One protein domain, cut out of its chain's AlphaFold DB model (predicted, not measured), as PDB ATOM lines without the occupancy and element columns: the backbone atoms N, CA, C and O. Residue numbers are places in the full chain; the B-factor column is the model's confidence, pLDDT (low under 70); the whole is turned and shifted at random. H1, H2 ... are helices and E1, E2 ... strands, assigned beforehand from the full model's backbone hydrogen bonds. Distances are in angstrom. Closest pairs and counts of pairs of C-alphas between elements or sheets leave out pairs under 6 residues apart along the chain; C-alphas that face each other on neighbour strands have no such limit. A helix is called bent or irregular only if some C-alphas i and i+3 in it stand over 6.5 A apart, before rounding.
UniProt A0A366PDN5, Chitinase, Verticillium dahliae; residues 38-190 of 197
ATOM      1  N   LEU A  38      82.581 109.925  99.839       97.38
ATOM      2  CA  LEU A  38      81.523 110.912 100.061       97.38
ATOM      3  C   LEU A  38      82.139 112.275 100.383       97.38
ATOM      4  O   LEU A  38      82.914 112.372 101.327       97.38
ATOM      5  N   TYR A  39      81.708 113.330  99.695       98.50
ATOM      6  CA  TYR A  39      81.941 114.706 100.141       98.50
ATOM      7  C   TYR A  39      80.946 115.096 101.236       98.50
ATOM      8  O   TYR A  39      79.744 114.843 101.124       98.50
ATOM      9  N   TRP A  40      81.443 115.719 102.302       98.62
ATOM     10  CA  TRP A  40      80.662 116.173 103.450       98.62
ATOM     11  C   TRP A  40      81.177 117.529 103.939       98.62
ATOM     12  O   TRP A  40      82.383 117.730 104.063       98.62
ATOM     13  N   GLY A  41      80.274 118.461 104.256       97.69
ATOM     14  CA  GLY A  41      80.644 119.788 104.768       97.69
ATOM     15  C   GLY A  41      79.896 120.960 104.131       97.69
ATOM     16  O   GLY A  41      79.886 122.031 104.714       97.69
ATOM     17  N   GLN A  42      79.226 120.774 102.989       97.75
ATOM     18  CA  GLN A  42      78.480 121.846 102.300       97.75
ATOM     19  C   GLN A  42      77.001 121.513 102.019       97.75
ATOM     20  O   GLN A  42      76.330 122.189 101.242       97.75
ATOM     21  N   GLY A  43      76.464 120.464 102.644       96.69
ATOM     22  CA  GLY A  43      75.067 120.069 102.492       96.69
ATOM     23  C   GLY A  43      74.117 120.989 103.278       96.69
ATOM     24  O   GLY A  43      74.325 121.203 104.477       96.69
ATOM     25  N   PRO A  44      73.026 121.497 102.673       95.62
ATOM     26  CA  PRO A  44      72.007 122.242 103.407       95.62
ATOM     27  C   PRO A  44      71.406 121.396 104.533       95.62
ATOM     28  O   PRO A  44      70.925 120.292 104.287       95.62
ATOM     29  N   ASN A  45      71.412 121.915 105.765       95.69
ATOM     30  CA  ASN A  45      70.946 121.199 106.960       95.69
ATOM     31  C   ASN A  45      71.573 119.803 107.128       95.69
ATOM     32  O   ASN A  45      70.917 118.890 107.631       95.69
ATOM     33  N   GLN A  46      72.823 119.622 106.687       96.94
ATOM     34  CA  GLN A  46      73.509 118.341 106.819       96.94
ATOM     35  C   GLN A  46      73.560 117.882 108.280       96.94
ATOM     36  O   GLN A  46      73.674 118.692 109.208       96.94
ATOM     37  N   LEU A  47      73.489 116.563 108.450       98.12
ATOM     38  CA  LEU A  47      73.694 115.914 109.736       98.12
ATOM     39  C   LEU A  47      75.180 115.930 110.112       98.12
ATOM     40  O   LEU A  47      76.059 116.091 109.260       98.12
ATOM     41  N   ASP A  48      75.437 115.706 111.394       97.94
ATOM     42  CA  ASP A  48      76.772 115.523 111.952       97.94
ATOM     43  C   ASP A  48      77.566 114.428 111.222       97.94
ATOM     44  O   ASP A  48      77.012 113.420 110.770       97.94
ATOM     45  N   LEU A  49      78.890 114.592 111.177       98.38
ATOM     46  CA  LEU A  49      79.828 113.683 110.512       98.38
ATOM     47  C   LEU A  49      79.634 112.223 110.956       98.38
ATOM     48  O   LEU A  49      79.653 111.305 110.131       98.38
ATOM     49  N   ILE A  50      79.369 112.003 112.246       98.31
ATOM     50  CA  ILE A  50      79.179 110.671 112.830       98.31
ATOM     51  C   ILE A  50      78.071 109.857 112.151       98.31
ATOM     52  O   ILE A  50      78.202 108.637 112.029       98.31
ATOM     53  N   HIS A  51      77.014 110.514 111.661       98.31
ATOM     54  CA  HIS A  51      75.924 109.849 110.948       98.31
ATOM     55  C   HIS A  51      76.439 109.114 109.706       98.31
ATOM     56  O   HIS A  51      76.032 107.984 109.429       98.31
ATOM     57  N   TYR A  52      77.360 109.747 108.980       98.00
ATOM     58  CA  TYR A  52      77.963 109.208 107.766       98.00
ATOM     59  C   TYR A  52      79.048 108.178 108.088       98.00
ATOM     60  O   TYR A  52      79.160 107.165 107.403       98.00
ATOM     61  N   CYS A  53      79.779 108.353 109.191       97.94
ATOM     62  CA  CYS A  53      80.756 107.365 109.652       97.94
ATOM     63  C   CYS A  53      80.115 106.032 110.057       97.94
ATOM     64  O   CYS A  53      80.720 104.976 109.891       97.94
ATOM     65  N   GLN A  54      78.870 106.059 110.533       97.62
ATOM     66  CA  GLN A  54      78.093 104.857 110.846       97.62
ATOM     67  C   GLN A  54      77.606 104.101 109.604       97.62
ATOM     68  O   GLN A  54      77.220 102.935 109.714       97.62
ATOM     69  N   GLN A  55      77.641 104.721 108.422       97.31
ATOM     70  CA  GLN A  55      77.225 104.070 107.186       97.31
ATOM     71  C   GLN A  55      78.280 103.050 106.756       97.31
ATOM     72  O   GLN A  55      79.428 103.377 106.451       97.31
ATOM     73  N   SER A  56      77.898 101.775 106.725       93.88
ATOM     74  CA  SER A  56      78.803 100.671 106.383       93.88
ATOM     75  C   SER A  56      79.276 100.692 104.928       93.88
ATOM     76  O   SER A  56      80.282 100.070 104.621       93.88
ATOM     77  N   HIS A  57      78.564 101.403 104.055       93.69
ATOM     78  CA  HIS A  57      78.840 101.491 102.624       93.69
ATOM     79  C   HIS A  57      79.690 102.702 102.231       93.69
ATOM     80  O   HIS A  57      79.899 102.892 101.045       93.69
ATOM     81  N   VAL A  58      80.121 103.541 103.179       96.31
ATOM     82  CA  VAL A  58      81.038 104.669 102.934       96.31
ATOM     83  C   VAL A  58      82.408 104.289 103.474       96.31
ATOM     84  O   VAL A  58      82.498 103.906 104.633       96.31
ATOM     85  N   ASP A  59      83.480 104.412 102.700       96.69
ATOM     86  CA  ASP A  59      84.836 104.048 103.143       96.69
ATOM     87  C   ASP A  59      85.691 105.282 103.434       96.69
ATOM     88  O   ASP A  59      86.489 105.297 104.378       96.69
ATOM     89  N   VAL A  60      85.494 106.331 102.635       98.19
ATOM     90  CA  VAL A  60      86.231 107.593 102.708       98.19
ATOM     91  C   VAL A  60      85.242 108.750 102.782       98.19
ATOM     92  O   VAL A  60      84.278 108.803 102.017       98.19
ATOM     93  N   ILE A  61      85.493 109.690 103.687       98.75
ATOM     94  CA  ILE A  61      84.754 110.945 103.785       98.75
ATOM     95  C   ILE A  61      85.718 112.094 103.504       98.75
ATOM     96  O   ILE A  61      86.760 112.220 104.149       98.75
ATOM     97  N   ILE A  62      85.348 112.925 102.540       98.81
ATOM     98  CA  ILE A  62      86.054 114.133 102.142       98.81
ATOM     99  C   ILE A  62      85.436 115.323 102.889       98.81
ATOM    100  O   ILE A  62      84.294 115.710 102.630       98.81
ATOM    101  N   LEU A  63      86.167 115.897 103.845       98.62
ATOM    102  CA  LEU A  63      85.766 117.092 104.584       98.62
ATOM    103  C   LEU A  63      85.941 118.328 103.707       98.62
ATOM    104  O   LEU A  63      87.037 118.630 103.247       98.62
ATOM    105  N   SER A  64      84.852 119.051 103.509       98.25
ATOM    106  CA  SER A  64      84.719 120.056 102.460       98.25
ATOM    107  C   SER A  64      84.357 121.408 103.092       98.25
ATOM    108  O   SER A  64      83.233 121.559 103.571       98.25
ATOM    109  N   PHE A  65      85.242 122.409 103.182       98.50
ATOM    110  CA  PHE A  65      86.519 122.601 102.474       98.50
ATOM    111  C   PHE A  65      87.510 123.517 103.218       98.50
ATOM    112  O   PHE A  65      87.122 124.345 104.049       98.50
ATOM    113  N   VAL A  66      88.782 123.459 102.811       98.50
ATOM    114  CA  VAL A  66      89.687 124.621 102.798       98.50
ATOM    115  C   VAL A  66      89.324 125.478 101.581       98.50
ATOM    116  O   VAL A  66      89.704 125.156 100.463       98.50
ATOM    117  N   HIS A  67      88.561 126.550 101.796       97.38
ATOM    118  CA  HIS A  67      87.909 127.347 100.740       97.38
ATOM    119  C   HIS A  67      88.590 128.698 100.450       97.38
ATOM    120  O   HIS A  67      88.162 129.438  99.563       97.38
ATOM    121  N   LEU A  68      89.619 129.053 101.227       97.69
ATOM    122  CA  LEU A  68      90.445 130.249 101.036       97.69
ATOM    123  C   LEU A  68      91.910 129.889 101.268       97.69
ATOM    124  O   LEU A  68      92.217 129.135 102.194       97.69
ATOM    125  N   PHE A  69      92.812 130.456 100.470       97.44
ATOM    126  CA  PHE A  69      94.255 130.268 100.640       97.44
ATOM    127  C   PHE A  69      94.870 131.434 101.429       97.44
ATOM    128  O   PHE A  69      94.204 132.456 101.623       97.44
ATOM    129  N   PRO A  70      96.126 131.316 101.909       97.88
ATOM    130  CA  PRO A  70      96.742 132.305 102.797       97.88
ATOM    131  C   PRO A  70      96.674 133.753 102.302       97.88
ATOM    132  O   PRO A  70      96.367 134.660 103.079       97.88
ATOM    133  N   ALA A  71      96.879 133.965 100.998       96.31
ATOM    134  CA  ALA A  71      96.778 135.279 100.370       96.31
ATOM    135  C   ALA A  71      95.373 135.892 100.490       96.31
ATOM    136  O   ALA A  71      95.221 137.115 100.544       96.31
ATOM    137  N   GLN A  72      94.335 135.050 100.557       96.56
ATOM    138  CA  GLN A  72      92.953 135.494 100.657       96.56
ATOM    139  C   GLN A  72      92.388 135.544 102.088       96.56
ATOM    140  O   GLN A  72      91.342 136.171 102.287       96.56
ATOM    141  N   ALA A  73      93.084 134.967 103.073       97.69
ATOM    142  CA  ALA A  73      92.585 134.752 104.436       97.69
ATOM    143  C   ALA A  73      93.564 135.210 105.545       97.69
ATOM    144  O   ALA A  73      93.812 134.528 106.537       97.69
ATOM    145  N   ASN A  74      94.105 136.423 105.395       98.06
ATOM    146  CA  ASN A  74      94.958 137.081 106.395       98.06
ATOM    147  C   ASN A  74      96.217 136.278 106.795       98.06
ATOM    148  O   ASN A  74      96.656 136.303 107.945       98.06
ATOM    149  N   GLY A  75      96.814 135.554 105.848       97.81
ATOM    150  CA  GLY A  75      98.046 134.799 106.068       97.81
ATOM    151  C   GLY A  75      97.848 133.383 106.598       97.81
ATOM    152  O   GLY A  75      98.796 132.608 106.543       97.81
ATOM    153  N   PHE A  76      96.644 133.004 107.033       98.38
ATOM    154  CA  PHE A  76      96.262 131.601 107.218       98.38
ATOM    155  C   PHE A  76      95.286 131.153 106.128       98.38
ATOM    156  O   PHE A  76      94.647 131.979 105.489       98.38
ATOM    157  N   LEU A  77      95.162 129.849 105.893       98.44
ATOM    158  CA  LEU A  77      94.082 129.294 105.075       98.44
ATOM    159  C   LEU A  77      92.723 129.450 105.777       98.44
ATOM    160  O   LEU A  77      92.645 129.555 107.001       98.44
ATOM    161  N   GLY A  78      91.636 129.433 105.007       98.31
ATOM    162  CA  GLY A  78      90.273 129.494 105.534       98.31
ATOM    163  C   GLY A  78      89.524 128.179 105.371       98.31
ATOM    164  O   GLY A  78      89.524 127.590 104.291       98.31
ATOM    165  N   ILE A  79      88.814 127.749 106.415       98.38
ATOM    166  CA  ILE A  79      87.981 126.537 106.385       98.38
ATOM    167  C   ILE A  79      86.503 126.879 106.512       98.38
ATOM    168  O   ILE A  79      86.128 127.850 107.166       98.38
ATOM    169  N   ASN A  80      85.655 126.079 105.879       97.81
ATOM    170  CA  ASN A  80      84.209 126.179 105.997       97.81
ATOM    171  C   ASN A  80      83.615 124.775 105.917       97.81
ATOM    172  O   ASN A  80      83.841 124.083 104.935       97.81
ATOM    173  N   PHE A  81      82.844 124.378 106.929       97.88
ATOM    174  CA  PHE A  81      82.134 123.095 106.963       97.88
ATOM    175  C   PHE A  81      80.623 123.310 107.139       97.88
ATOM    176  O   PHE A  81      79.955 122.600 107.891       97.88
ATOM    177  N   GLY A  82      80.085 124.352 106.501       96.69
ATOM    178  CA  GLY A  82      78.656 124.626 106.455       96.69
ATOM    179  C   GLY A  82      78.092 124.975 107.830       96.69
ATOM    180  O   GLY A  82      78.548 125.901 108.500       96.69
ATOM    181  N   ASN A  83      77.081 124.226 108.264       96.44
ATOM    182  CA  ASN A  83      76.363 124.453 109.522       96.44
ATOM    183  C   ASN A  83      77.063 123.867 110.770       96.44
ATOM    184  O   ASN A  83      76.434 123.782 111.822       96.44
ATOM    185  N   GLN A  84      78.326 123.442 110.669       96.31
ATOM    186  CA  GLN A  84      78.971 122.587 111.679       96.31
ATOM    187  C   GLN A  84      79.877 123.324 112.675       96.31
ATOM    188  O   GLN A  84      80.285 122.757 113.692       96.31
ATOM    189  N   CYS A  85      80.212 124.582 112.396       96.56
ATOM    190  CA  CYS A  85      81.176 125.350 113.176       96.56
ATOM    191  C   CYS A  85      80.563 126.620 113.767       96.56
ATOM    192  O   CYS A  85      79.626 127.209 113.225       96.56
ATOM    193  N   GLY A  86      81.135 127.072 114.882       94.88
ATOM    194  CA  GLY A  86      80.892 128.405 115.418       94.88
ATOM    195  C   GLY A  86      81.589 129.498 114.601       94.88
ATOM    196  O   GLY A  86      82.246 129.240 113.599       94.88
ATOM    197  N   ARG A  87      81.472 130.748 115.063       94.62
ATOM    198  CA  ARG A  87      82.040 131.932 114.385       94.62
ATOM    199  C   ARG A  87      83.458 132.304 114.830       94.62
ATOM    200  O   ARG A  87      84.001 133.287 114.341       94.62
ATOM    201  N   ALA A  88      84.010 131.599 115.817       96.69
ATOM    202  CA  ALA A  88      85.345 131.892 116.329       96.69
ATOM    203  C   ALA A  88      86.399 131.526 115.279       96.69
ATOM    204  O   ALA A  88      86.282 130.482 114.638       96.69
ATOM    205  N   VAL A  89      87.422 132.365 115.141       98.19
ATOM    206  CA  VAL A  89      88.522 132.199 114.184       98.19
ATOM    207  C   VAL A  89      89.864 132.383 114.881       98.19
ATOM    208  O   VAL A  89      89.951 133.100 115.881       98.19
ATOM    209  N   PHE A  90      90.906 131.736 114.363       98.06
ATOM    210  CA  PHE A  90      92.280 132.044 114.741       98.06
ATOM    211  C   PHE A  90      92.718 133.347 114.060       98.06
ATOM    212  O   PHE A  90      92.457 133.506 112.865       98.06
ATOM    213  N   PRO A  91      93.388 134.263 114.781       97.81
ATOM    214  CA  PRO A  91      93.912 135.480 114.183       97.81
ATOM    215  C   PRO A  91      95.075 135.148 113.247       97.81
ATOM    216  O   PRO A  91      96.052 134.519 113.661       97.81
ATOM    217  N   GLY A  92      94.964 135.565 111.991       97.50
ATOM    218  CA  GLY A  92      96.009 135.397 110.995       97.50
ATOM    219  C   GLY A  92      97.217 136.311 111.246       97.50
ATOM    220  O   GLY A  92      97.082 137.380 111.851       97.50
ATOM    221  N   PRO A  93      98.421 135.924 110.783       96.94
ATOM    222  CA  PRO A  93      99.632 136.730 110.937       96.94
ATOM    223  C   PRO A  93      99.699 137.930 109.974       96.94
ATOM    224  O   PRO A  93     100.625 138.738 110.070       96.94
ATOM    225  N   GLY A  94      98.751 138.053 109.043       97.56
ATOM    226  CA  GLY A  94      98.864 138.943 107.896       97.56
ATOM    227  C   GLY A  94      99.532 138.272 106.701       97.56
ATOM    228  O   GLY A  94     100.205 137.249 106.818       97.56
ATOM    229  N   PHE A  95      99.353 138.869 105.527       96.75
ATOM    230  CA  PHE A  95      99.944 138.406 104.276       96.75
ATOM    231  C   PHE A  95     100.760 139.533 103.638       96.75
ATOM    232  O   PHE A  95     100.293 140.667 103.542       96.75
ATOM    233  N   HIS A  96     102.012 139.251 103.259       94.44
ATOM    234  CA  HIS A  96     102.958 140.238 102.703       94.44
ATOM    235  C   HIS A  96     103.071 141.547 103.515       94.44
ATOM    236  O   HIS A  96     103.148 142.644 102.966       94.44
ATOM    237  N   GLY A  97     103.087 141.433 104.847       95.19
ATOM    238  CA  GLY A  97     103.227 142.578 105.755       95.19
ATOM    239  C   GLY A  97     101.944 143.389 105.975       95.19
ATOM    240  O   GLY A  97     101.979 144.379 106.704       95.19
ATOM    241  N   VAL A  98     100.814 142.970 105.398       97.31
ATOM    242  CA  VAL A  98      99.498 143.578 105.620       97.31
ATOM    243  C   VAL A  98      98.674 142.666 106.525       97.31
ATOM    244  O   VAL A  98      98.450 141.503 106.199       97.31
ATOM    245  N   ASN A  99      98.220 143.192 107.664       97.81
ATOM    246  CA  ASN A  99      97.334 142.483 108.587       97.81
ATOM    247  C   ASN A  99      95.892 142.987 108.427       97.81
ATOM    248  O   ASN A  99      95.607 144.162 108.669       97.81
ATOM    249  N   GLU A 100      94.985 142.091 108.052       97.31
ATOM    250  CA  GLU A 100      93.567 142.348 107.813       97.31
ATOM    251  C   GLU A 100      92.685 141.390 108.642       97.31
ATOM    252  O   GLU A 100      92.072 140.485 108.074       97.31
ATOM    253  N   PRO A 101      92.515 141.599 109.964       97.75
ATOM    254  CA  PRO A 101      91.776 140.668 110.839       97.75
ATOM    255  C   PRO A 101      90.327 140.382 110.412       97.75
ATOM    256  O   PRO A 101      89.725 139.380 110.776       97.75
ATOM    257  N   ARG A 102      89.727 141.258 109.595       97.44
ATOM    258  CA  ARG A 102      88.394 141.024 109.009       97.44
ATOM    259  C   ARG A 102      88.358 139.849 108.024       97.44
ATOM    260  O   ARG A 102      87.266 139.427 107.656       97.44
ATOM    261  N   ARG A 103      89.521 139.369 107.582       97.81
ATOM    262  CA  ARG A 103      89.701 138.240 106.664       97.81
ATOM    263  C   ARG A 103      90.179 136.973 107.372       97.81
ATOM    264  O   ARG A 103      90.470 135.995 106.691       97.81
ATOM    265  N   ASP A 104      90.245 136.972 108.702       98.50
ATOM    266  CA  ASP A 104      90.494 135.754 109.467       98.50
ATOM    267  C   ASP A 104      89.388 134.734 109.164       98.50
ATOM    268  O   ASP A 104      88.206 134.983 109.413       98.50
ATOM    269  N   ALA A 105      89.774 133.593 108.591       98.12
ATOM    270  CA  ALA A 105      88.836 132.579 108.106       98.12
ATOM    271  C   ALA A 105      89.168 131.152 108.575       98.12
ATOM    272  O   ALA A 105      88.472 130.200 108.216       98.12
ATOM    273  N   LEU A 106      90.215 130.979 109.386       98.56
ATOM    274  CA  LEU A 106      90.538 129.693 109.993       98.56
ATOM    275  C   LEU A 106      89.641 129.475 111.214       98.56
ATOM    276  O   LEU A 106      89.898 130.030 112.282       98.56
ATOM    277  N   LEU A 107      88.568 128.699 111.058       97.94
ATOM    278  CA  LEU A 107      87.608 128.456 112.135       97.94
ATOM    279  C   LEU A 107      88.280 127.753 113.323       97.94
ATOM    280  O   LEU A 107      88.964 126.746 113.167       97.94
ATOM    281  N   ALA A 108      88.055 128.288 114.521       95.38
ATOM    282  CA  ALA A 108      88.675 127.827 115.764       95.38
ATOM    283  C   ALA A 108      87.764 126.943 116.622       95.38
ATOM    284  O   ALA A 108      88.168 126.480 117.685       95.38
ATOM    285  N   ASN A 109      86.511 126.744 116.207       90.94
ATOM    286  CA  ASN A 109      85.548 125.987 116.994       90.94
ATOM    287  C   ASN A 109      84.553 125.235 116.103       90.94
ATOM    288  O   ASN A 109      83.526 125.788 115.706       90.94
ATOM    289  N   CYS A 110      84.843 123.961 115.841       95.56
ATOM    290  CA  CYS A 110      83.974 123.024 115.128       95.56
ATOM    291  C   CYS A 110      83.722 121.780 116.005       95.56
ATOM    292  O   CYS A 110      84.166 120.682 115.685       95.56
ATOM    293  N   PRO A 111      83.045 121.922 117.160       91.62
ATOM    294  CA  PRO A 111      83.151 120.967 118.266       91.62
ATOM    295  C   PRO A 111      82.666 119.555 117.915       91.62
ATOM    296  O   PRO A 111      83.257 118.579 118.376       91.62
ATOM    297  N   ALA A 112      81.622 119.437 117.086       93.88
ATOM    298  CA  ALA A 112      81.136 118.146 116.611       93.88
ATOM    299  C   ALA A 112      82.178 117.460 115.715       93.88
ATOM    300  O   ALA A 112      82.540 116.316 115.969       93.88
ATOM    301  N   ILE A 113      82.720 118.178 114.727       96.31
ATOM    302  CA  ILE A 113      83.748 117.666 113.810       96.31
ATOM    303  C   ILE A 113      84.991 117.232 114.588       96.31
ATOM    304  O   ILE A 113      85.416 116.083 114.459       96.31
ATOM    305  N   ASN A 114      85.524 118.113 115.438       95.75
ATOM    306  CA  ASN A 114      86.741 117.870 116.214       95.75
ATOM    307  C   ASN A 114      86.617 116.592 117.063       95.75
ATOM    308  O   ASN A 114      87.539 115.783 117.121       95.75
ATOM    309  N   ALA A 115      85.454 116.362 117.682       96.94
ATOM    310  CA  ALA A 115      85.209 115.163 118.480       96.94
ATOM    311  C   ALA A 115      84.956 113.896 117.640       96.94
ATOM    312  O   ALA A 115      85.217 112.787 118.106       96.94
ATOM    313  N   GLN A 116      84.402 114.029 116.431       98.25
ATOM    314  CA  GLN A 116      83.900 112.897 115.647       98.25
ATOM    315  C   GLN A 116      84.934 112.318 114.675       98.25
ATOM    316  O   GLN A 116      84.887 111.112 114.437       98.25
ATOM    317  N   ILE A 117      85.888 113.107 114.163       98.38
ATOM    318  CA  ILE A 117      86.937 112.606 113.249       98.38
ATOM    319  C   ILE A 117      87.672 111.384 113.834       98.38
ATOM    320  O   ILE A 117      87.692 110.342 113.165       98.38
ATOM    321  N   PRO A 118      88.178 111.417 115.086       97.44
ATOM    322  CA  PRO A 118      88.849 110.254 115.658       97.44
ATOM    323  C   PRO A 118      87.933 109.038 115.785       97.44
ATOM    324  O   PRO A 118      88.375 107.911 115.591       97.44
ATOM    325  N   VAL A 119      86.644 109.243 116.072       97.81
ATOM    326  CA  VAL A 119      85.667 108.149 116.157       97.81
ATOM    327  C   VAL A 119      85.467 107.509 114.781       97.81
ATOM    328  O   VAL A 119      85.475 106.283 114.658       97.81
ATOM    329  N   CYS A 120      85.353 108.313 113.726       98.12
ATOM    330  CA  CYS A 120      85.251 107.826 112.353       98.12
ATOM    331  C   CYS A 120      86.463 106.975 111.953       98.12
ATOM    332  O   CYS A 120      86.293 105.874 111.425       98.12
ATOM    333  N   GLN A 121      87.670 107.444 112.268       97.44
ATOM    334  CA  GLN A 121      88.916 106.744 111.956       97.44
ATOM    335  C   GLN A 121      89.097 105.477 112.802       97.44
ATOM    336  O   GLN A 121      89.334 104.392 112.273       97.44
ATOM    337  N   GLN A 122      88.967 105.590 114.125       96.25
ATOM    338  CA  GLN A 122      89.348 104.535 115.068       96.25
ATOM    339  C   GLN A 122      88.245 103.495 115.270       96.25
ATOM    340  O   GLN A 122      88.532 102.303 115.346       96.25
ATOM    341  N   THR A 123      86.984 103.926 115.365       96.56
ATOM    342  CA  THR A 123      85.848 103.023 115.607       96.56
ATOM    343  C   THR A 123      85.275 102.476 114.308       96.56
ATOM    344  O   THR A 123      85.017 101.278 114.210       96.56
ATOM    345  N   TYR A 124      85.092 103.332 113.300       96.62
ATOM    346  CA  TYR A 124      84.436 102.945 112.047       96.62
ATOM    347  C   TYR A 124      85.406 102.642 110.900       96.62
ATOM    348  O   TYR A 124      84.969 102.209 109.834       96.62
ATOM    349  N   GLY A 125      86.714 102.834 111.108       96.00
ATOM    350  CA  GLY A 125      87.745 102.515 110.120       96.00
ATOM    351  C   GLY A 125      87.679 103.363 108.849       96.00
ATOM    352  O   GLY A 125      88.198 102.922 107.821       96.00
ATOM    353  N   LYS A 126      87.019 104.528 108.901       97.12
ATOM    354  CA  LYS A 126      86.880 105.443 107.763       97.12
ATOM    355  C   LYS A 126      88.173 106.207 107.535       97.12
ATOM    356  O   LYS A 126      88.900 106.493 108.484       97.12
ATOM    357  N   LYS A 127      88.418 106.586 106.286       98.12
ATOM    358  CA  LYS A 127      89.427 107.592 105.953       98.12
ATOM    359  C   LYS A 127      88.797 108.968 105.894       98.12
ATOM    360  O   LYS A 127      87.746 109.127 105.282       98.12
ATOM    361  N   ILE A 128      89.430 109.935 106.543       98.62
ATOM    362  CA  ILE A 128      88.991 111.326 106.590       98.62
ATOM    363  C   ILE A 128      90.012 112.161 105.828       98.62
ATOM    364  O   ILE A 128      91.139 112.313 106.280       98.62
ATOM    365  N   ILE A 129      89.629 112.685 104.672       98.69
ATOM    366  CA  ILE A 129      90.503 113.474 103.797       98.69
ATOM    367  C   ILE A 129      90.005 114.916 103.803       98.69
ATOM    368  O   ILE A 129      88.802 115.135 103.716       98.69
ATOM    369  N   LEU A 130      90.891 115.902 103.920       98.88
ATOM    370  CA  LEU A 130      90.510 117.316 103.847       98.88
ATOM    371  C   LEU A 130      90.602 117.811 102.405       98.88
ATOM    372  O   LEU A 130      91.672 117.735 101.808       98.88
ATOM    373  N   SER A 131      89.508 118.336 101.860       98.81
ATOM    374  CA  SER A 131      89.489 118.879 100.502       98.81
ATOM    375  C   SER A 131      89.855 120.354 100.464       98.81
ATOM    376  O   SER A 131      89.426 121.148 101.309       98.81
ATOM    377  N   VAL A 132      90.664 120.701  99.471       98.69
ATOM    378  CA  VAL A 132      91.188 122.035  99.201       98.69
ATOM    379  C   VAL A 132      90.546 122.557  97.922       98.69
ATOM    380  O   VAL A 132      90.708 121.950  96.868       98.69
ATOM    381  N   GLY A 133      89.854 123.693  98.021       97.25
ATOM    382  CA  GLY A 133      89.160 124.338  96.910       97.25
ATOM    383  C   GLY A 133      87.639 124.373  97.086       97.25
ATOM    384  O   GLY A 133      87.131 125.010  98.017       97.25
ATOM    385  N   GLY A 134      86.932 123.723  96.162       96.44
ATOM    386  CA  GLY A 134      85.481 123.743  95.980       96.44
ATOM    387  C   GLY A 134      85.011 124.830  95.001       96.44
ATOM    388  O   GLY A 134      85.796 125.643  94.512       96.44
ATOM    389  N   GLY A 135      83.705 124.886  94.741       92.88
ATOM    390  CA  GLY A 135      83.104 125.758  93.716       92.88
ATOM    391  C   GLY A 135      83.066 127.271  93.996       92.88
ATOM    392  O   GLY A 135      82.372 128.007  93.292       92.88
ATOM    393  N   MET A 136      83.761 127.766  95.025       88.62
ATOM    394  CA  MET A 136      83.894 129.207  95.286       88.62
ATOM    395  C   MET A 136      85.044 129.799  94.462       88.62
ATOM    396  O   MET A 136      86.099 129.196  94.364       88.62
ATOM    397  N   LEU A 137      84.886 131.021  93.944       90.25
ATOM    398  CA  LEU A 137      85.927 131.725  93.164       90.25
ATOM    399  C   LEU A 137      86.891 132.558  94.034       90.25
ATOM    400  O   LEU A 137      87.485 133.527  93.571       90.25
ATOM    401  N   SER A 138      86.954 132.278  95.335       90.12
ATOM    402  CA  SER A 138      87.583 133.158  96.330       90.12
ATOM    403  C   SER A 138      88.992 132.740  96.752       90.12
ATOM    404  O   SER A 138      89.574 133.402  97.611       90.12
ATOM    405  N   TYR A 139      89.537 131.662  96.190       93.69
ATOM    406  CA  TYR A 139      90.905 131.208  96.438       93.69
ATOM    407  C   TYR A 139      91.735 131.314  95.162       93.69
ATOM    408  O   TYR A 139      91.207 131.171  94.073       93.69
ATOM    409  N   GLN A 140      93.032 131.584  95.275       93.19
ATOM    410  CA  GLN A 140      93.924 131.647  94.115       93.19
ATOM    411  C   GLN A 140      95.370 131.470  94.570       93.19
ATOM    412  O   GLN A 140      95.761 132.023  95.599       93.19
ATOM    413  N   LEU A 141      96.163 130.739  93.782       92.44
ATOM    414  CA  LEU A 141      97.621 130.682  93.921       92.44
ATOM    415  C   LEU A 141      98.257 131.515  92.812       92.44
ATOM    416  O   LEU A 141      98.038 131.245  91.635       92.44
ATOM    417  N   THR A 142      99.052 132.516  93.159       87.50
ATOM    418  CA  THR A 142      99.724 133.386  92.177       87.50
ATOM    419  C   THR A 142     101.170 132.967  91.901       87.50
ATOM    420  O   THR A 142     101.811 133.482  90.987       87.50
ATOM    421  N   GLY A 143     101.695 131.993  92.652       90.69
ATOM    422  CA  GLY A 143     103.038 131.465  92.447       90.69
ATOM    423  C   GLY A 143     103.429 130.362  93.426       90.69
ATOM    424  O   GLY A 143     102.683 130.003  94.335       90.69
ATOM    425  N   ILE A 144     104.642 129.836  93.236       93.38
ATOM    426  CA  ILE A 144     105.144 128.675  93.983       93.38
ATOM    427  C   ILE A 144     105.272 128.941  95.488       93.38
ATOM    428  O   ILE A 144     104.964 128.072  96.285       93.38
ATOM    429  N   GLN A 145     105.630 130.166  95.885       94.25
ATOM    430  CA  GLN A 145     105.781 130.533  97.299       94.25
ATOM    431  C   GLN A 145     104.446 130.471  98.052       94.25
ATOM    432  O   GLN A 145     104.403 130.070  99.212       94.25
ATOM    433  N   GLU A 146     103.347 130.843  97.392       94.25
ATOM    434  CA  GLU A 146     102.010 130.729  97.977       94.25
ATOM    435  C   GLU A 146     101.560 129.270  98.058       94.25
ATOM    436  O   GLU A 146     100.903 128.887  99.026       94.25
ATOM    437  N   ALA A 147     101.939 128.453  97.071       95.50
ATOM    438  CA  ALA A 147     101.670 127.020  97.073       95.50
ATOM    439  C   ALA A 147     102.434 126.302  98.199       95.50
ATOM    440  O   ALA A 147     101.833 125.509  98.923       95.50
ATOM    441  N   ASP A 148     103.716 126.630  98.390       98.06
ATOM    442  CA  ASP A 148     104.547 126.106  99.479       98.06
ATOM    443  C   ASP A 148     103.954 126.495 100.840       98.06
ATOM    444  O   ASP A 148     103.760 125.640 101.700       98.06
ATOM    445  N   LEU A 149     103.557 127.764 101.011       97.81
ATOM    446  CA  LEU A 149     102.917 128.226 102.244       97.81
ATOM    447  C   LEU A 149     101.591 127.500 102.520       97.81
ATOM    448  O   LEU A 149     101.316 127.138 103.665       97.81
ATOM    449  N   LEU A 150     100.757 127.293 101.498       98.44
ATOM    450  CA  LEU A 150      99.512 126.539 101.646       98.44
ATOM    451  C   LEU A 150      99.797 125.087 102.054       98.44
ATOM    452  O   LEU A 150      99.172 124.593 102.992       98.44
ATOM    453  N   ALA A 151     100.744 124.419 101.391       98.56
ATOM    454  CA  ALA A 151     101.123 123.043 101.695       98.56
ATOM    455  C   ALA A 151     101.670 122.899 103.125       98.56
ATOM    456  O   ALA A 151     101.247 121.999 103.856       98.56
ATOM    457  N   ASP A 152     102.537 123.821 103.549       98.56
ATOM    458  CA  ASP A 152     103.062 123.866 104.912       98.56
ATOM    459  C   ASP A 152     101.929 124.014 105.927       98.56
ATOM    460  O   ASP A 152     101.862 123.252 106.891       98.56
ATOM    461  N   GLN A 153     100.992 124.943 105.701       98.75
ATOM    462  CA  GLN A 153      99.854 125.140 106.601       98.75
ATOM    463  C   GLN A 153      98.941 123.918 106.675       98.75
ATOM    464  O   GLN A 153      98.567 123.514 107.777       98.75
ATOM    465  N   LEU A 154      98.615 123.303 105.535       98.81
ATOM    466  CA  LEU A 154      97.843 122.061 105.493       98.81
ATOM    467  C   LEU A 154      98.502 120.993 106.373       98.81
ATOM    468  O   LEU A 154      97.852 120.407 107.244       98.81
ATOM    469  N   TRP A 155      99.809 120.796 106.212       98.69
ATOM    470  CA  TRP A 155     100.555 119.800 106.966       98.69
ATOM    471  C   TRP A 155     100.611 120.107 108.466       98.69
ATOM    472  O   TRP A 155     100.247 119.262 109.284       98.69
ATOM    473  N   VAL A 156     101.028 121.314 108.859       98.44
ATOM    474  CA  VAL A 156     101.255 121.631 110.281       98.44
ATOM    475  C   VAL A 156      99.957 121.817 111.071       98.44
ATOM    476  O   VAL A 156      99.937 121.553 112.277       98.44
ATOM    477  N   MET A 157      98.865 122.234 110.424       98.56
ATOM    478  CA  MET A 157      97.581 122.487 111.093       98.56
ATOM    479  C   MET A 157      96.638 121.278 111.088       98.56
ATOM    480  O   MET A 157      95.831 121.156 112.010       98.56
ATOM    481  N   PHE A 158      96.739 120.381 110.097       98.62
ATOM    482  CA  PHE A 158      95.807 119.252 109.929       98.62
ATOM    483  C   PHE A 158      96.482 117.878 109.842       98.62
ATOM    484  O   PHE A 158      95.801 116.865 109.976       98.62
ATOM    485  N   GLY A 159      97.800 117.820 109.644       98.25
ATOM    486  CA  GLY A 159      98.585 116.586 109.696       98.25
ATOM    487  C   GLY A 159      99.054 116.237 111.115       98.25
ATOM    488  O   GLY A 159      98.483 116.748 112.092       98.25
ATOM    489  N   PRO A 160     100.109 115.407 111.243       97.69
ATOM    490  CA  PRO A 160     100.657 114.998 112.531       97.69
ATOM    491  C   PRO A 160     101.028 116.171 113.426       97.69
ATOM    492  O   PRO A 160     101.719 117.110 113.021       97.69
ATOM    493  N   ARG A 161     100.569 116.108 114.675       96.44
ATOM    494  CA  ARG A 161     100.776 117.179 115.647       96.44
ATOM    495  C   ARG A 161     102.260 117.330 115.985       96.44
ATOM    496  O   ARG A 161     102.934 116.374 116.360       96.44
ATOM    497  N   ASN A 162     102.744 118.566 115.911       97.06
ATOM    498  CA  ASN A 162     104.089 118.946 116.324       97.06
ATOM    499  C   ASN A 162     104.009 119.864 117.549       97.06
ATOM    500  O   ASN A 162     103.633 121.030 117.430       97.06
ATOM    501  N   GLU A 163     104.383 119.349 118.721       96.12
ATOM    502  CA  GLU A 163     104.270 120.096 119.982       96.12
ATOM    503  C   GLU A 163     105.113 121.377 120.010       96.12
ATOM    504  O   GLU A 163     104.708 122.360 120.626       96.12
ATOM    505  N   THR A 164     106.249 121.414 119.307       97.88
ATOM    506  CA  THR A 164     107.073 122.628 119.204       97.88
ATOM    507  C   THR A 164     106.321 123.731 118.468       97.88
ATOM    508  O   THR A 164     106.315 124.873 118.919       97.88
ATOM    509  N   LEU A 165     105.653 123.394 117.361       97.25
ATOM    510  CA  LEU A 165     104.866 124.354 116.584       97.25
ATOM    511  C   LEU A 165     103.619 124.807 117.351       97.25
ATOM    512  O   LEU A 165     103.308 125.996 117.367       97.25
ATOM    513  N   VAL A 166     102.947 123.892 118.057       96.06
ATOM    514  CA  VAL A 166     101.810 124.247 118.923       96.06
ATOM    515  C   VAL A 166     102.249 125.201 120.036       96.06
ATOM    516  O   VAL A 166     101.593 126.216 120.266       96.06
ATOM    517  N   ALA A 167     103.390 124.946 120.683       96.50
ATOM    518  CA  ALA A 167     103.950 125.840 121.699       96.50
ATOM    519  C   ALA A 167     104.348 127.221 121.138       96.50
ATOM    520  O   ALA A 167     104.360 128.205 121.876       96.50
ATOM    521  N   GLN A 168     104.641 127.307 119.838       96.44
ATOM    522  CA  GLN A 168     104.887 128.559 119.111       96.44
ATOM    523  C   GLN A 168     103.597 129.257 118.647       96.44
ATOM    524  O   GLN A 168     103.667 130.327 118.044       96.44
ATOM    525  N   GLY A 169     102.427 128.688 118.943       95.56
ATOM    526  CA  GLY A 169     101.128 129.266 118.610       95.56
ATOM    527  C   GLY A 169     100.590 128.877 117.234       95.56
ATOM    528  O   GLY A 169      99.635 129.504 116.779       95.56
ATOM    529  N   VAL A 170     101.154 127.859 116.567       97.00
ATOM    530  CA  VAL A 170     100.575 127.328 115.323       97.00
ATOM    531  C   VAL A 170      99.196 126.720 115.623       97.00
ATOM    532  O   VAL A 170      99.096 125.841 116.485       97.00
ATOM    533  N   PRO A 171      98.128 127.162 114.931       97.69
ATOM    534  CA  PRO A 171      96.782 126.648 115.143       97.69
ATOM    535  C   PRO A 171      96.645 125.143 114.904       97.69
ATOM    536  O   PRO A 171      97.251 124.576 113.995       97.69
ATOM    537  N   ARG A 172      95.745 124.520 115.672       97.69
ATOM    538  CA  ARG A 172      95.275 123.142 115.475       97.69
ATOM    539  C   ARG A 172      93.745 123.114 115.422       97.69
ATOM    540  O   ARG A 172      93.102 122.856 116.439       97.69
ATOM    541  N   PRO A 173      93.138 123.432 114.265       97.31
ATOM    542  CA  PRO A 173      91.699 123.686 114.168       97.31
ATOM    543  C   PRO A 173      90.814 122.487 114.504       97.31
ATOM    544  O   PRO A 173      89.695 122.674 114.980       97.31
ATOM    545  N   LEU A 174      91.309 121.272 114.253       97.25
ATOM    546  CA  LEU A 174      90.563 120.031 114.458       97.25
ATOM    547  C   LEU A 174      90.830 119.366 115.807       97.25
ATOM    548  O   LEU A 174      90.092 118.451 116.168       97.25
ATOM    549  N   ASP A 175      91.845 119.807 116.557       96.38
ATOM    550  CA  ASP A 175      92.152 119.203 117.851       96.38
ATOM    551  C   ASP A 175      90.954 119.347 118.802       96.38
ATOM    552  O   ASP A 175      90.203 120.332 118.778       96.38
ATOM    553  N   PHE A 176      90.744 118.334 119.639       92.19
ATOM    554  CA  PHE A 176      89.614 118.281 120.557       92.19
ATOM    555  C   PHE A 176      90.103 118.069 121.983       92.19
ATOM    556  O   PHE A 176      90.519 116.973 122.354       92.19
ATOM    557  N   LYS A 177      90.009 119.119 122.809       88.50
ATOM    558  CA  LYS A 177      90.607 119.134 124.156       88.50
ATOM    559  C   LYS A 177      92.112 118.837 124.044       88.50
ATOM    560  O   LYS A 177      92.793 119.503 123.275       88.50
ATOM    561  N   ASP A 178      92.604 117.830 124.758       86.62
ATOM    562  CA  ASP A 178      94.007 117.401 124.725       86.62
ATOM    563  C   ASP A 178      94.287 116.339 123.643       86.62
ATOM    564  O   ASP A 178      95.395 115.815 123.556       86.62
ATOM    565  N   GLN A 179      93.288 115.984 122.827       92.38
ATOM    566  CA  GLN A 179      93.446 115.002 121.761       92.38
ATOM    567  C   GLN A 179      93.856 115.680 120.452       92.38
ATOM    568  O   GLN A 179      93.105 116.476 119.883       92.38
ATOM    569  N   ALA A 180      95.028 115.290 119.954       95.56
ATOM    570  CA  ALA A 180      95.471 115.597 118.602       95.56
ATOM    571  C   ALA A 180      94.546 114.932 117.573       95.56
ATOM    572  O   ALA A 180      94.244 113.740 117.687       95.56
ATOM    573  N   VAL A 181      94.125 115.692 116.567       97.12
ATOM    574  CA  VAL A 181      93.309 115.189 115.461       97.12
ATOM    575  C   VAL A 181      94.024 115.487 114.153       97.12
ATOM    576  O   VAL A 181      94.340 116.639 113.864       97.12
ATOM    577  N   GLU A 182      94.275 114.442 113.371       97.19
ATOM    578  CA  GLU A 182      94.921 114.518 112.063       97.19
ATOM    579  C   GLU A 182      94.021 113.912 110.982       97.19
ATOM    580  O   GLU A 182      93.291 112.945 111.223       97.19
ATOM    581  N   VAL A 183      94.061 114.491 109.784       98.62
ATOM    582  CA  VAL A 183      93.395 113.921 108.607       98.62
ATOM    583  C   VAL A 183      94.281 112.854 107.965       98.62
ATOM    584  O   VAL A 183      95.504 112.890 108.071       98.62
ATOM    585  N   ASP A 184      93.671 111.897 107.271       98.50
ATOM    586  CA  ASP A 184      94.367 110.816 106.567       98.50
ATOM    587  C   ASP A 184      95.011 111.273 105.243       98.50
ATOM    588  O   ASP A 184      95.687 110.483 104.581       98.50
ATOM    589  N   GLY A 185      94.784 112.523 104.829       98.44
ATOM    590  CA  GLY A 185      95.344 113.102 103.616       98.44
ATOM    591  C   GLY A 185      94.599 114.347 103.146       98.44
ATOM    592  O   GLY A 185      93.700 114.851 103.826       98.44
ATOM    593  N   PHE A 186      94.967 114.801 101.951       98.81
ATOM    594  CA  PHE A 186      94.387 115.970 101.302       98.81
ATOM    595  C   PHE A 186      93.843 115.606  99.923       98.81
ATOM    596  O   PHE A 186      94.448 114.820  99.193       98.81
ATOM    597  N   ASP A 187      92.700 116.188  99.595       98.69
ATOM    598  CA  ASP A 187      92.043 116.121  98.298       98.69
ATOM    599  C   ASP A 187      92.121 117.503  97.631       98.69
ATOM    600  O   ASP A 187      92.108 118.525  98.316       98.69
ATOM    601  N   MET A 188      92.263 117.532  96.308       97.62
ATOM    602  CA  MET A 188      92.475 118.761  95.538       97.62
ATOM    603  C   MET A 188      91.291 118.965  94.595       97.62
ATOM    604  O   MET A 188      91.341 118.557  93.434       97.62
ATOM    605  N   ASP A 189      90.239 119.600  95.102       97.69
ATOM    606  CA  ASP A 189      89.014 119.911  94.362       97.69
ATOM    607  C   ASP A 189      89.080 121.344  93.815       97.69
ATOM    608  O   ASP A 189      88.393 122.263  94.260       97.69
ATOM    609  N   ILE A 190      90.023 121.567  92.899       96.00
ATOM    610  CA  ILE A 190      90.270 122.877  92.290       96.00
ATOM    611  C   ILE A 190      89.359 123.036  91.073       96.00
ATOM    612  O   ILE A 190      89.568 122.403  90.037       96.00
TER     613      ILE A 190
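What this domain is: This is residues 38 to 190 of the 197 residues of the protein "Chitinase" of Verticillium dahliae (UniProt A0A366PDN5). A strongly twisted, curved wall of four parallel strands, like a piece of a barrel wall, is edged by H1 and H2 together at one place and by H3 at another, while H4 lies farther out. A long loop, residues 69 to 110, runs past the last residue of E2 and folds back to H2; its Gly 97 lies at one end of the longest axis. The 153 printed residues include four named helices and four named strands, in the order E1 H1 E2 H2 E3 H3 H4 E4, and the sheet order is E1 E2 E3 E4, all parallel. The class is mixed, helices and strands, with 63 residues in named elements, under half of the printed part. The whole is compact, with a radius of gyration of the C-alphas of 14.9 A and spans of 48 by 34 by 28 A.

How they stand to each other: Edge strand E1, residues 38 to 40, is parallel to E2, residues 60 to 68, at 43 degrees; N 40 and O 62 are 2.9 A apart. E2 is parallel to E3, residues 127 to 134, at 32 degrees, with N 63 and O 129 2.7 A apart. E3 is parallel to the other edge strand, E4, residues 185 to 190, at 25 degrees, with N 134 and O 189 2.8 A apart. H1, residues 49 to 53, touches H2, residues 111 to 122, closest at the C-alphas of Cys 53 and Cys 120, 5.3 A. Both are on the sheet but only graze it, as does H3, residues 144 to 158, with its residues 150 to 158. H4, residues 163 to 167, is not on the sheet and is close to H3 but not clearly touching, with the C-alphas of Val 156 and Leu 165 7.8 A apart. H2 and H3 are apart. E1, H1, E2, then E2, H2, E3, then E3, H3, H4, E4 form strand-helix-strand units, parallel neighbour strands joined through helices, each with a right-handed crossover. Every O i to N i+4 pair is within hydrogen-bond range in H1, H3 and H4, and 6 of 8 are in H2.

Where its parts are: E1 begins at C-alpha 38 (81.523, 110.912, 100.061). E2 is 23.1 A long, E3 19.4 A and E4 15.8 A; H2 is 17.9 A and H3 20.7 A. H2 is irregular, but only just: C-alphas 115 and 118 are 6.7 A apart. H3 begins at C-alpha 144 (105.144, 128.675, 93.983), and E4 ends at C-alpha 190 (90.270, 122.877, 92.290).

The domain as a whole: The two C-alphas farthest apart are those of Ser 56 and Gly 97, 48.5 A. The links E2 to H2, 42 residues, and H4 to E4, 17 residues, are long; residues 66 to 68 of E2 pair antiparallel with residues 78 to 79. The printed part has no cut, its mean pLDDT is 96.7, and no printed residue is under 70.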